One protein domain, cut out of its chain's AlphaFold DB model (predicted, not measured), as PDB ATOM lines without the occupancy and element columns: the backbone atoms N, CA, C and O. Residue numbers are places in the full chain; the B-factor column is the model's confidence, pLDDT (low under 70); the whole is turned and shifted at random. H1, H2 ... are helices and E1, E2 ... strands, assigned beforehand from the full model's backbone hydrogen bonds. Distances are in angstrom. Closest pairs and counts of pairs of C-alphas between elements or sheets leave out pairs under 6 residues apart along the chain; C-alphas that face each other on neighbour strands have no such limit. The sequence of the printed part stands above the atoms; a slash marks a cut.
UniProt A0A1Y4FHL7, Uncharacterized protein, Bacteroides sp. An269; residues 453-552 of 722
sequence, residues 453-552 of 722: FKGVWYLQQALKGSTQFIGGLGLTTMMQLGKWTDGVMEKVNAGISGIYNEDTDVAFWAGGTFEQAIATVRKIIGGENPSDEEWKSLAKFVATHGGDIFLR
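Overview. This is residues 453 to 552 of the 722 residues of an uncharacterized protein of Bacteroides sp. An269 (UniProt A0A1Y4FHL7). A curled, five-stranded antiparallel sheet has helix H2 packed across one face, over its E5, E6 and E7 side; its long hairpin E3 and E4 bends sharply, and H1 meets the sheet near the start of E3. A small hairpin, E1 and E2, sits away from the sheet, and residues 469 to 474 stick out, while short H3 lies near H2. The printed part has 100 residues with three named helices and seven named strands, in the order H1 E1 E2 E3 E4 E5 H2 H3 E6 E7; the large sheet runs E3 E4 E5 E6 E7, and the class is mixed, helices and strands. It is compact, with a radius of gyration of the C-alphas of 14.3 A, and spans 44 by 34 by 26 A.

Arrangement. Look first at H1, residues 453 to 464, then at the hairpin of E1, residues 468 to 470, and E2, residues 473 to 475, where N 470 and O 473 are 2.9 A apart. Next comes a meander, each strand the antiparallel neighbour of the one before: E3, residues 478 to 485, E4, residues 488 to 497, and E5, residues 506 to 510. E3 bends by 64 degrees at residue 482 and E4 by 90 degrees at residue 491. Within hydrogen-bond range are N 481 and O 494, 2.8 A, and N 497 and O 507, 2.9 A. H1 is on this sheet; its closest C-alphas with E3 are Ala 462 and Met 478, 6.4 A. H2, residues 514 to 525, is on the sheet at a height of 8.9 A; it lies over E7, residues 549 to 551, and only just over E5 and E6, residues 541 to 544, with 3 C-alphas on each. It runs across the strands, at 77 degrees to E7 on the local plane. Its closest C-alphas with E6 are Ala 517 and Val 542, 6.1 A. H1 and H2 on one face of the sheet make two layers. Find N 510 and O 541, 2.9 A, between E5 and E6, and N 550 and O 542, 2.8 A, in the hairpin E6 and E7. H3, residues 534 to 537, is not on the sheet; it is close to H2 but not clearly touching, with C-alphas 516 and 537 closest at 6.3 A. In H1 and H2 every O i to N i+4 pair is within hydrogen-bond range; H3 is too short for one.

Along the chain. Find C-alpha 453 at (192.172, 145.334, 89.156); from there H1 runs 15.8 A. E3 begins at C-alpha 478, (203.219, 130.837, 87.439), and spans 20.2 A; E4 spans 20.7 A, E5 10.8 A, H2 16.6 A and E6 10.3 A. E7 ends at C-alpha 551, (202.125, 129.058, 108.455).

Size, cuts and confidence. The C-alphas farthest apart, Gly 471 and Ser 531, are 46.1 A apart. The printed part has no cut and no long link. Mean pLDDT of the printed part is 81.4; residues 453 to 466 and 471 to 472 are under 70.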
ATOM      1  N   PHE A 453     190.964 144.758  89.760       46.56
ATOM      2  CA  PHE A 453     192.172 145.334  89.156       46.56
ATOM      3  C   PHE A 453     193.459 144.628  89.602       46.56
ATOM      4  O   PHE A 453     194.323 144.402  88.760       46.56
ATOM      5  N   LYS A 454     193.573 144.169  90.862       44.12
ATOM      6  CA  LYS A 454     194.711 143.323  91.282       44.12
ATOM      7  C   LYS A 454     194.628 141.929  90.642       44.12
ATOM      8  O   LYS A 454     195.594 141.509  90.009       44.12
ATOM      9  N   GLY A 455     193.480 141.246  90.704       47.16
ATOM     10  CA  GLY A 455     193.309 139.914  90.096       47.16
ATOM     11  C   GLY A 455     193.527 139.895  88.575       47.16
ATOM     12  O   GLY A 455     194.168 138.988  88.047       47.16
ATOM     13  N   VAL A 456     193.076 140.936  87.869       47.03
ATOM     14  CA  VAL A 456     193.310 141.119  86.429       47.03
ATOM     15  C   VAL A 456     194.772 141.443  86.138       47.03
ATOM     16  O   VAL A 456     195.259 140.984  85.116       47.03
ATOM     17  N   TRP A 457     195.507 142.146  87.005       45.22
ATOM     18  CA  TRP A 457     196.948 142.363  86.813       45.22
ATOM     19  C   TRP A 457     197.731 141.047  86.924       45.22
ATOM     20  O   TRP A 457     198.543 140.733  86.054       45.22
ATOM     21  N   TYR A 458     197.408 140.228  87.928       50.34
ATOM     22  CA  TYR A 458     197.978 138.890  88.103       50.34
ATOM     23  C   TYR A 458     197.662 137.968  86.914       50.34
ATOM     24  O   TYR A 458     198.566 137.358  86.345       50.34
ATOM     25  N   LEU A 459     196.400 137.926  86.472       52.72
ATOM     26  CA  LEU A 459     195.990 137.143  85.302       52.72
ATOM     27  C   LEU A 459     196.570 137.704  83.996       52.72
ATOM     28  O   LEU A 459     197.002 136.934  83.151       52.72
ATOM     29  N   GLN A 460     196.648 139.025  83.817       50.78
ATOM     30  CA  GLN A 460     197.217 139.652  82.623       50.78
ATOM     31  C   GLN A 460     198.725 139.393  82.514       50.78
ATOM     32  O   GLN A 460     199.196 139.126  81.412       50.78
ATOM     33  N   GLN A 461     199.485 139.447  83.611       49.41
ATOM     34  CA  GLN A 461     200.911 139.101  83.593       49.41
ATOM     35  C   GLN A 461     201.143 137.598  83.427       49.41
ATOM     36  O   GLN A 461     202.021 137.198  82.662       49.41
ATOM     37  N   ALA A 462     200.327 136.756  84.072       52.94
ATOM     38  CA  ALA A 462     200.374 135.309  83.872       52.94
ATOM     39  C   ALA A 462     200.047 134.917  82.418       52.94
ATOM     40  O   ALA A 462     200.713 134.051  81.862       52.94
ATOM     41  N   LEU A 463     199.078 135.588  81.780       51.28
ATOM     42  CA  LEU A 463     198.665 135.342  80.391       51.28
ATOM     43  C   LEU A 463     199.593 135.986  79.344       51.28
ATOM     44  O   LEU A 463     199.653 135.507  78.215       51.28
ATOM     45  N   LYS A 464     200.310 137.069  79.684       54.38
ATOM     46  CA  LYS A 464     201.353 137.668  78.825       54.38
ATOM     47  C   LYS A 464     202.659 136.872  78.837       54.38
ATOM     48  O   LYS A 464     203.451 137.003  77.905       54.38
ATOM     49  N   GLY A 465     202.902 136.085  79.884       55.88
ATOM     50  CA  GLY A 465     204.083 135.238  79.992       55.88
ATOM     51  C   GLY A 465     204.028 134.070  79.009       55.88
ATOM     52  O   GLY A 465     203.095 133.275  79.030       55.88
ATOM     53  N   SER A 466     205.042 133.932  78.155       63.72
ATOM     54  CA  SER A 466     205.248 132.707  77.377       63.72
ATOM     55  C   SER A 466     206.109 131.733  78.175       63.72
ATOM     56  O   SER A 466     207.200 132.114  78.603       63.72
ATOM     57  N   THR A 467     205.688 130.476  78.310       73.62
ATOM     58  CA  THR A 467     206.556 129.439  78.880       73.62
ATOM     59  C   THR A 467     207.669 129.092  77.896       73.62
ATOM     60  O   THR A 467     207.393 128.683  76.767       73.62
ATOM     61  N   GLN A 468     208.927 129.223  78.317       76.75
ATOM     62  CA  GLN A 468     210.092 128.802  77.533       76.75
ATOM     63  C   GLN A 468     210.859 127.704  78.262       76.75
ATOM     64  O   GLN A 468     211.046 127.770  79.473       76.75
ATOM     65  N   PHE A 469     211.343 126.712  77.514       76.19
ATOM     66  CA  PHE A 469     212.245 125.686  78.029       76.19
ATOM     67  C   PHE A 469     213.635 125.896  77.431       76.19
ATOM     68  O   PHE A 469     213.819 125.753  76.224       76.19
ATOM     69  N   ILE A 470     214.614 126.235  78.273       72.62
ATOM     70  CA  ILE A 470     216.006 126.465  77.864       72.62
ATOM     71  C   ILE A 470     216.890 125.471  78.615       72.62
ATOM     72  O   ILE A 470     217.059 125.572  79.826       72.62
ATOM     73  N   GLY A 471     217.430 124.473  77.911       66.69
ATOM     74  CA  GLY A 471     218.374 123.507  78.496       66.69
ATOM     75  C   GLY A 471     217.834 122.698  79.686       66.69
ATOM     76  O   GLY A 471     218.620 122.251  80.513       66.69
ATOM     77  N   GLY A 472     216.509 122.530  79.792       67.06
ATOM     78  CA  GLY A 472     215.837 121.856  80.914       67.06
ATOM     79  C   GLY A 472     215.277 122.797  81.990       67.06
ATOM     80  O   GLY A 472     214.538 122.341  82.859       67.06
ATOM     81  N   LEU A 473     215.560 124.100  81.913       70.81
ATOM     82  CA  LEU A 473     214.984 125.123  82.790       70.81
ATOM     83  C   LEU A 473     213.684 125.663  82.184       70.81
ATOM     84  O   LEU A 473     213.685 126.151  81.053       70.81
ATOM     85  N   GLY A 474     212.582 125.571  82.931       74.69
ATOM     86  CA  GLY A 474     211.292 126.151  82.555       74.69
ATOM     87  C   GLY A 474     211.153 127.579  83.079       74.69
ATOM     88  O   GLY A 474     211.026 127.780  84.283       74.69
ATOM     89  N   LEU A 475     211.148 128.563  82.181       78.12
ATOM     90  CA  LEU A 475     210.815 129.955  82.481       78.12
ATOM     91  C   LEU A 475     209.301 130.120  82.352       78.12
ATOM     92  O   LEU A 475     208.777 130.142  81.240       78.12
ATOM     93  N   THR A 476     208.603 130.198  83.482       78.00
ATOM     94  CA  THR A 476     207.152 130.414  83.547       78.00
ATOM     95  C   THR A 476     206.827 131.447  84.616       78.00
ATOM     96  O   THR A 476     207.499 131.517  85.644       78.00
ATOM     97  N   THR A 477     205.782 132.236  84.380       80.12
ATOM     98  CA  THR A 477     205.314 133.260  85.322       80.12
ATOM     99  C   THR A 477     204.617 132.645  86.534       80.12
ATOM    100  O   THR A 477     204.681 133.191  87.631       80.12
ATOM    101  N   MET A 478     203.941 131.509  86.360       82.19
ATOM    102  CA  MET A 478     203.219 130.837  87.439       82.19
ATOM    103  C   MET A 478     203.189 129.325  87.208       82.19
ATOM    104  O   MET A 478     203.100 128.857  86.070       82.19
ATOM    105  N   MET A 479     203.249 128.558  88.295       86.06
ATOM    106  CA  MET A 479     203.032 127.113  88.318       86.06
ATOM    107  C   MET A 479     201.955 126.789  89.350       86.06
ATOM    108  O   MET A 479     202.143 127.043  90.537       86.06
ATOM    109  N   GLN A 480     200.842 126.201  88.914       86.12
ATOM    110  CA  GLN A 480     199.804 125.694  89.812       86.12
ATOM    111  C   GLN A 480     199.987 124.189  90.016       86.12
ATOM    112  O   GLN A 480     200.158 123.435  89.059       86.12
ATOM    113  N   LEU A 481     199.956 123.757  91.274       89.12
ATOM    114  CA  LEU A 481     200.163 122.376  91.695       89.12
ATOM    115  C   LEU A 481     198.903 121.859  92.397       89.12
ATOM    116  O   LEU A 481     198.266 122.556  93.196       89.12
ATOM    117  N   GLY A 482     198.526 120.615  92.115       89.06
ATOM    118  CA  GLY A 482     197.252 120.082  92.575       89.06
ATOM    119  C   GLY A 482     197.008 118.620  92.220       89.06
ATOM    120  O   GLY A 482     197.881 117.941  91.685       89.06
ATOM    121  N   LYS A 483     195.789 118.141  92.492       88.00
ATOM    122  CA  LYS A 483     195.331 116.812  92.072       88.00
ATOM    123  C   LYS A 483     195.028 116.817  90.572       88.00
ATOM    124  O   LYS A 483     194.066 117.455  90.144       88.00
ATOM    125  N   TRP A 484     195.856 116.118  89.803       82.81
ATOM    126  CA  TRP A 484     195.730 115.965  88.355       82.81
ATOM    127  C   TRP A 484     195.332 114.525  88.019       82.81
ATOM    128  O   TRP A 484     196.094 113.601  88.305       82.81
ATOM    129  N   THR A 485     194.163 114.342  87.405       86.19
ATOM    130  CA  THR A 485     193.646 113.029  86.988       86.19
ATOM    131  C   THR A 485     193.093 113.151  85.572       86.19
ATOM    132  O   THR A 485     192.436 114.139  85.257       86.19
ATOM    133  N   ASP A 486     193.373 112.175  84.705       83.12
ATOM    134  CA  ASP A 486     192.799 112.065  83.351       83.12
ATOM    135  C   ASP A 486     192.868 113.347  82.494       83.12
ATOM    136  O   ASP A 486     191.972 113.657  81.714       83.12
ATOM    137  N   GLY A 487     193.963 114.104  82.623       79.19
ATOM    138  CA  GLY A 487     194.183 115.324  81.840       79.19
ATOM    139  C   GLY A 487     193.453 116.566  82.363       79.19
ATOM    140  O   GLY A 487     193.445 117.587  81.676       79.19
ATOM    141  N   VAL A 488     192.859 116.498  83.560       73.38
ATOM    142  CA  VAL A 488     192.126 117.601  84.190       73.38
ATOM    143  C   VAL A 488     192.695 117.905  85.576       73.38
ATOM    144  O   VAL A 488     192.970 117.016  86.386       73.38
ATOM    145  N   MET A 489     192.845 119.197  85.870       78.62
ATOM    146  CA  MET A 489     193.162 119.676  87.213       78.62
ATOM    147  C   MET A 489     191.893 119.649  88.068       78.62
ATOM    148  O   MET A 489     191.063 120.547  87.972       78.62
ATOM    149  N   GLU A 490     191.730 118.631  88.911       83.31
ATOM    150  CA  GLU A 490     190.550 118.503  89.777       83.31
ATOM    151  C   GLU A 490     190.576 119.484  90.955       83.31
ATOM    152  O   GLU A 490     189.534 119.966  91.400       83.31
ATOM    153  N   LYS A 491     191.766 119.751  91.506       84.75
ATOM    154  CA  LYS A 491     191.938 120.655  92.649       84.75
ATOM    155  C   LYS A 491     193.337 121.249  92.676       84.75
ATOM    156  O   LYS A 491     194.294 120.511  92.897       84.75
ATOM    157  N   VAL A 492     193.446 122.570  92.563       87.38
ATOM    158  CA  VAL A 492     194.678 123.312  92.886       87.38
ATOM    159  C   VAL A 492     194.811 123.413  94.405       87.38
ATOM    160  O   VAL A 492     193.834 123.692  95.100       87.38
ATOM    161  N   ASN A 493     196.003 123.150  94.935       90.69
ATOM    162  CA  ASN A 493     196.245 123.176  96.382       90.69
ATOM    163  C   ASN A 493     197.622 123.744  96.768       90.69
ATOM    164  O   ASN A 493     197.931 123.814  97.959       90.69
ATOM    165  N   ALA A 494     198.456 124.092  95.788       94.44
ATOM    166  CA  ALA A 494     199.765 124.703  95.975       94.44
ATOM    167  C   ALA A 494     200.234 125.386  94.682       94.44
ATOM    168  O   ALA A 494     199.605 125.238  93.630       94.44
ATOM    169  N   GLY A 495     201.358 126.092  94.745       93.56
ATOM    170  CA  GLY A 495     202.023 126.600  93.554       93.56
ATOM    171  C   GLY A 495     203.171 127.563  93.824       93.56
ATOM    172  O   GLY A 495     203.564 127.800  94.969       93.56
ATOM    173  N   ILE A 496     203.714 128.074  92.720       91.81
ATOM    174  CA  ILE A 496     204.826 129.025  92.653       91.81
ATOM    175  C   ILE A 496     204.399 130.188  91.759       91.81
ATOM    176  O   ILE A 496     203.830 129.972  90.686       91.81
ATOM    177  N   SER A 497     204.678 131.411  92.186       88.25
ATOM    178  CA  SER A 497     204.396 132.639  91.448       88.25
ATOM    179  C   SER A 497     205.689 133.431  91.280       88.25
ATOM    180  O   SER A 497     206.447 133.616  92.225       88.25
ATOM    181  N   GLY A 498     205.951 133.864  90.049       81.25
ATOM    182  CA  GLY A 498     207.005 134.820  89.710       81.25
ATOM    183  C   GLY A 498     206.475 136.243  89.537       81.25
ATOM    184  O   GLY A 498     207.169 137.081  88.967       81.25
ATOM    185  N   ILE A 499     205.231 136.509  89.945       79.62
ATOM    186  CA  ILE A 499     204.615 137.832  89.828       79.62
ATOM    187  C   ILE A 499     205.028 138.660  91.041       79.62
ATOM    188  O   ILE A 499     204.587 138.389  92.152       79.62
ATOM    189  N   TYR A 500     205.851 139.676  90.788       78.94
ATOM    190  CA  TYR A 500     206.408 140.566  91.798       78.94
ATOM    191  C   TYR A 500     206.100 142.027  91.463       78.94
ATOM    192  O   TYR A 500     206.583 142.555  90.459       78.94
ATOM    193  N   ASN A 501     205.308 142.668  92.317       78.88
ATOM    194  CA  ASN A 501     205.044 144.108  92.335       78.88
ATOM    195  C   ASN A 501     205.544 144.738  93.628       78.88
ATOM    196  O   ASN A 501     206.067 145.850  93.611       78.88
ATOM    197  N   GLU A 502     205.347 144.029  94.735       82.62
ATOM    198  CA  GLU A 502     205.735 144.433  96.078       82.62
ATOM    199  C   GLU A 502     206.204 143.222  96.898       82.62
ATOM    200  O   GLU A 502     205.892 142.072  96.591       82.62
ATOM    201  N   ASP A 503     206.943 143.477  97.977       87.94
ATOM    202  CA  ASP A 503     207.535 142.445  98.841       87.94
ATOM    203  C   ASP A 503     206.498 141.555  99.543       87.94
ATOM    204  O   ASP A 503     206.812 140.453  99.994       87.94
ATOM    205  N   THR A 504     205.243 141.997  99.602       85.75
ATOM    206  CA  THR A 504     204.139 141.219 100.175       85.75
ATOM    207  C   THR A 504     203.487 140.271  99.164       85.75
ATOM    208  O   THR A 504     202.672 139.434  99.545       85.75
ATOM    209  N   ASP A 505     203.862 140.329  97.884       86.94
ATOM    210  CA  ASP A 505     203.299 139.438  96.875       86.94
ATOM    211  C   ASP A 505     203.717 137.978  97.112       86.94
ATOM    212  O   ASP A 505     204.836 137.671  97.532       86.94
ATOM    213  N   VAL A 506     202.794 137.055  96.834       91.81
ATOM    214  CA  VAL A 506     202.972 135.620  97.082       91.81
ATOM    215  C   VAL A 506     203.989 135.036  96.103       91.81
ATOM    216  O   VAL A 506     203.750 135.041  94.897       91.81
ATOM    217  N   ALA A 507     205.061 134.445  96.632       93.75
ATOM    218  CA  ALA A 507     206.061 133.705  95.863       93.75
ATOM    219  C   ALA A 507     205.766 132.195  95.857       93.75
ATOM    220  O   ALA A 507     205.802 131.540  94.815       93.75
ATOM    221  N   PHE A 508     205.421 131.637  97.021       96.06
ATOM    222  CA  PHE A 508     205.115 130.214  97.191       96.06
ATOM    223  C   PHE A 508     203.878 130.033  98.058       96.06
ATOM    224  O   PHE A 508     203.717 130.730  99.061       96.06
ATOM    225  N   TRP A 509     203.026 129.064  97.722       96.12
ATOM    226  CA  TRP A 509     201.886 128.724  98.572       96.12
ATOM    227  C   TRP A 509     201.560 127.233  98.578       96.12
ATOM    228  O   TRP A 509     201.812 126.511  97.612       96.12
ATOM    229  N   ALA A 510     200.952 126.779  99.675       95.00
ATOM    230  CA  ALA A 510     200.381 125.446  99.808       95.00
ATOM    231  C   ALA A 510     199.210 125.408 100.808       95.00
ATOM    232  O   ALA A 510     199.047 126.269 101.676       95.00
ATOM    233  N   GLY A 511     198.375 124.373 100.688       92.69
ATOM    234  CA  GLY A 511     197.196 124.184 101.534       92.69
ATOM    235  C   GLY A 511     196.032 125.112 101.180       92.69
ATOM    236  O   GLY A 511     195.238 125.433 102.061       92.69
ATOM    237  N   GLY A 512     195.956 125.555  99.923       91.50
ATOM    238  CA  GLY A 512     194.907 126.426  99.393       91.50
ATOM    239  C   GLY A 512     195.161 126.829  97.937       91.50
ATOM    240  O   GLY A 512     196.139 126.392  97.324       91.50
ATOM    241  N   THR A 513     194.279 127.650  97.376       91.62
ATOM    242  CA  THR A 513     194.472 128.267  96.053       91.62
ATOM    243  C   THR A 513     195.337 129.528  96.147       91.62
ATOM    244  O   THR A 513     195.667 129.989  97.242       91.62
ATOM    245  N   PHE A 514     195.722 130.088  94.997       88.31
ATOM    246  CA  PHE A 514     196.521 131.316  94.947       88.31
ATOM    247  C   PHE A 514     195.761 132.513  95.536       88.31
ATOM    248  O   PHE A 514     196.319 133.297  96.299       88.31
ATOM    249  N   GLU A 515     194.458 132.604  95.274       85.88
ATOM    250  CA  GLU A 515     193.570 133.623  95.838       85.88
ATOM    251  C   GLU A 515     193.511 133.513  97.363       85.88
ATOM    252  O   GLU A 515     193.613 134.511  98.073       85.88
ATOM    253  N   GLN A 516     193.431 132.282  97.879       91.94
ATOM    254  CA  GLN A 516     193.470 132.032  99.318       91.94
ATOM    255  C   GLN A 516     194.828 132.398  99.929       91.94
ATOM    256  O   GLN A 516     194.874 132.788 101.091       91.94
ATOM    257  N   ALA A 517     195.924 132.288  99.172       91.81
ATOM    258  CA  ALA A 517     197.247 132.720  99.616       91.81
ATOM    259  C   ALA A 517     197.353 134.247  99.694       91.81
ATOM    260  O   ALA A 517     197.827 134.767 100.702       91.81
ATOM    261  N   ILE A 518     196.833 134.965  98.693       88.31
ATOM    262  CA  ILE A 518     196.724 136.432  98.724       88.31
ATOM    263  C   ILE A 518     195.871 136.876  99.920       88.31
ATOM    264  O   ILE A 518     196.252 137.797 100.644       88.31
ATOM    265  N   ALA A 519     194.742 136.201 100.161       88.56
ATOM    266  CA  ALA A 519     193.880 136.480 101.304       88.56
ATOM    267  C   ALA A 519     194.606 136.263 102.644       88.56
ATOM    268  O   ALA A 519     194.485 137.102 103.537       88.56
ATOM    269  N   THR A 520     195.405 135.194 102.773       92.62
ATOM    270  CA  THR A 520     196.215 134.933 103.976       92.62
ATOM    271  C   THR A 520     197.174 136.086 104.252       92.62
ATOM    272  O   THR A 520     197.200 136.594 105.372       92.62
ATOM    273  N   VAL A 521     197.930 136.527 103.240       90.75
ATOM    274  CA  VAL A 521     198.905 137.617 103.402       90.75
ATOM    275  C   VAL A 521     198.212 138.905 103.828       90.75
ATOM    276  O   VAL A 521     198.604 139.509 104.822       90.75
ATOM    277  N   ARG A 522     197.155 139.313 103.115       84.12
ATOM    278  CA  ARG A 522     196.435 140.560 103.409       84.12
ATOM    279  C   ARG A 522     195.903 140.590 104.834       84.12
ATOM    280  O   ARG A 522     196.043 141.601 105.512       84.12
ATOM    281  N   LYS A 523     195.311 139.481 105.277       86.31
ATOM    282  CA  LYS A 523     194.699 139.394 106.601       86.31
ATOM    283  C   LYS A 523     195.748 139.487 107.709       86.31
ATOM    284  O   LYS A 523     195.594 140.279 108.631       86.31
ATOM    285  N   ILE A 524     196.847 138.742 107.584       86.25
ATOM    286  CA  ILE A 524     197.879 138.710 108.628       86.25
ATOM    287  C   ILE A 524     198.703 140.006 108.646       86.25
ATOM    288  O   ILE A 524     198.943 140.553 109.720       86.25
ATOM    289  N   ILE A 525     199.087 140.551 107.485       84.44
ATOM    290  CA  ILE A 525     199.791 141.848 107.414       84.44
ATOM    291  C   ILE A 525     198.892 142.997 107.891       84.44
ATOM    292  O   ILE A 525     199.383 143.949 108.493       84.44
ATOM    293  N   GLY A 526     197.574 142.890 107.699       76.50
ATOM    294  CA  GLY A 526     196.584 143.815 108.256       76.50
ATOM    295  C   GLY A 526     196.479 143.800 109.789       76.50
ATOM    296  O   GLY A 526     195.729 144.598 110.346       76.50
ATOM    297  N   GLY A 527     197.226 142.928 110.477       78.81
ATOM    298  CA  GLY A 527     197.234 142.809 111.935       78.81
ATOM    299  C   GLY A 527     196.124 141.917 112.498       78.81
ATOM    300  O   GLY A 527     195.924 141.892 113.711       78.81
ATOM    301  N   GLU A 528     195.399 141.183 111.650       80.31
ATOM    302  CA  GLU A 528     194.350 140.259 112.087       80.31
ATOM    303  C   GLU A 528     194.919 138.859 112.373       80.31
ATOM    304  O   GLU A 528     195.724 138.328 111.606       80.31
ATOM    305  N   ASN A 529     194.433 138.211 113.439       82.38
ATOM    306  CA  ASN A 529     194.688 136.793 113.707       82.38
ATOM    307  C   ASN A 529     193.453 135.965 113.289       82.38
ATOM    308  O   ASN A 529     192.416 136.077 113.950       82.38
ATOM    309  N   PRO A 530     193.499 135.175 112.196       87.38
ATOM    310  CA  PRO A 530     192.309 134.488 111.699       87.38
ATOM    311  C   PRO A 530     191.820 133.396 112.661       87.38
ATOM    312  O   PRO A 530     192.603 132.580 113.153       87.38
ATOM    313  N   SER A 531     190.507 133.332 112.868       87.81
ATOM    314  CA  SER A 531     189.843 132.259 113.613       87.81
ATOM    315  C   SER A 531     189.893 130.918 112.871       87.81
ATOM    316  O   SER A 531     190.106 130.848 111.656       87.81
ATOM    317  N   ASP A 532     189.648 129.816 113.587       86.06
ATOM    318  CA  ASP A 532     189.669 128.467 113.006       86.06
ATOM    319  C   ASP A 532     188.710 128.279 111.823       86.06
ATOM    320  O   ASP A 532     189.016 127.503 110.907       86.06
ATOM    321  N   GLU A 533     187.578 128.988 111.836       88.38
ATOM    322  CA  GLU A 533     186.589 128.966 110.760       88.38
ATOM    323  C   GLU A 533     187.078 129.752 109.542       88.38
ATOM    324  O   GLU A 533     187.036 129.236 108.424       88.38
ATOM    325  N   GLU A 534     187.620 130.953 109.753       87.25
ATOM    326  CA  GLU A 534     188.172 131.792 108.683       87.25
ATOM    327  C   GLU A 534     189.346 131.115 107.996       87.25
ATOM    328  O   GLU A 534     189.493 131.186 106.780       87.25
ATOM    329  N   TRP A 535     190.151 130.355 108.737       88.00
ATOM    330  CA  TRP A 535     191.209 129.597 108.104       88.00
ATOM    331  C   TRP A 535     190.686 128.616 107.051       88.00
ATOM    332  O   TRP A 535     191.440 128.283 106.147       88.00
ATOM    333  N   LYS A 536     189.434 128.142 107.067       87.56
ATOM    334  CA  LYS A 536     188.941 127.253 105.995       87.56
ATOM    335  C   LYS A 536     188.964 127.910 104.607       87.56
ATOM    336  O   LYS A 536     189.032 127.181 103.617       87.56
ATOM    337  N   SER A 537     188.962 129.242 104.525       89.12
ATOM    338  CA  SER A 537     189.062 130.006 103.274       89.12
ATOM    339  C   SER A 537     190.461 130.573 102.988       89.12
ATOM    340  O   SER A 537     190.620 131.286 102.003       89.12
ATOM    341  N   LEU A 538     191.481 130.221 103.777       92.19
ATOM    342  CA  LEU A 538     192.851 130.744 103.665       92.19
ATOM    343  C   LEU A 538     193.871 129.646 103.327       92.19
ATOM    344  O   LEU A 538     193.732 128.501 103.780       92.19
ATOM    345  N   ALA A 539     194.942 129.982 102.604       95.12
ATOM    346  CA  ALA A 539     196.049 129.050 102.384       95.12
ATOM    347  C   ALA A 539     196.842 128.846 103.685       95.12
ATOM    348  O   ALA A 539     196.994 129.773 104.481       95.12
ATOM    349  N   LYS A 540     197.317 127.619 103.926       95.06
ATOM    350  CA  LYS A 540     197.963 127.221 105.195       95.06
ATOM    351  C   LYS A 540     199.446 127.532 105.244       95.06
ATOM    352  O   LYS A 540     199.998 127.622 106.331       95.06
ATOM    353  N   PHE A 541     200.080 127.631 104.089       95.75
ATOM    354  CA  PHE A 541     201.483 127.964 103.959       95.75
ATOM    355  C   PHE A 541     201.615 128.994 102.853       95.75
ATOM    356  O   PHE A 541     201.158 128.745 101.735       95.75
ATOM    357  N   VAL A 542     202.229 130.129 103.161       96.69
ATOM    358  CA  VAL A 542     202.505 131.188 102.195       96.69
ATOM    359  C   VAL A 542     203.878 131.772 102.486       96.69
ATOM    360  O   VAL A 542     204.170 132.085 103.634       96.69
ATOM    361  N   ALA A 543     204.703 131.925 101.456       96.50
ATOM    362  CA  ALA A 543     205.935 132.700 101.511       96.50
ATOM    363  C   ALA A 543     205.853 133.842 100.495       96.50
ATOM    364  O   ALA A 543     205.464 133.614  99.343       96.50
ATOM    365  N   THR A 544     206.192 135.058 100.918       95.69
ATOM    366  CA  THR A 544     206.181 136.246 100.057       95.69
ATOM    367  C   THR A 544     207.531 136.456  99.378       95.69
ATOM    368  O   THR A 544     208.547 135.889  99.786       95.69
ATOM    369  N   HIS A 545     207.561 137.282  98.335       91.56
ATOM    370  CA  HIS A 545     208.806 137.655  97.662       91.56
ATOM    371  C   HIS A 545     209.774 138.437  98.569       91.56
ATOM    372  O   HIS A 545     210.984 138.318  98.387       91.56
ATOM    373  N   GLY A 546     209.263 139.170  99.563       91.06
ATOM    374  CA  GLY A 546     210.042 139.883 100.581       91.06
ATOM    375  C   GLY A 546     210.654 138.996 101.667       91.06
ATOM    376  O   GLY A 546     211.500 139.460 102.425       91.06
ATOM    377  N   GLY A 547     210.264 137.718 101.733       90.94
ATOM    378  CA  GLY A 547     210.830 136.738 102.665       90.94
ATOM    379  C   GLY A 547     209.987 136.441 103.907       90.94
ATOM    380  O   GLY A 547     210.426 135.648 104.742       90.94
ATOM    381  N   ASP A 548     208.780 137.002 104.022       92.62
ATOM    382  CA  ASP A 548     207.859 136.667 105.110       92.62
ATOM    383  C   ASP A 548     207.219 135.294 104.883       92.62
ATOM    384  O   ASP A 548     206.875 134.924 103.757       92.62
ATOM    385  N   ILE A 549     207.037 134.534 105.969       93.75
ATOM    386  CA  ILE A 549     206.425 133.201 105.945       93.75
ATOM    387  C   ILE A 549     205.230 133.159 106.897       93.75
ATOM    388  O   ILE A 549     205.364 133.359 108.102       93.75
ATOM    389  N   PHE A 550     204.073 132.794 106.353       93.44
ATOM    390  CA  PHE A 550     202.831 132.569 107.083       93.44
ATOM    391  C   PHE A 550     202.507 131.075 107.095       93.44
ATOM    392  O   PHE A 550     202.391 130.448 106.038       93.44
ATOM    393  N   LEU A 551     202.347 130.493 108.286       91.88
ATOM    394  CA  LEU A 551     202.125 129.058 108.455       91.88
ATOM    395  C   LEU A 551     201.025 128.776 109.486       91.88
ATOM    396  O   LEU A 551     201.106 129.213 110.628       91.88
ATOM    397  N   ARG A 552     200.040 127.957 109.100       91.00
ATOM    398  CA  ARG A 552     199.107 127.271 110.005       91.00
ATOM    399  C   ARG A 552     199.387 125.773 109.987       91.00
ATOM    400  O   ARG A 552     199.044 125.088 109.022       91.00
TER     401      ARG A 552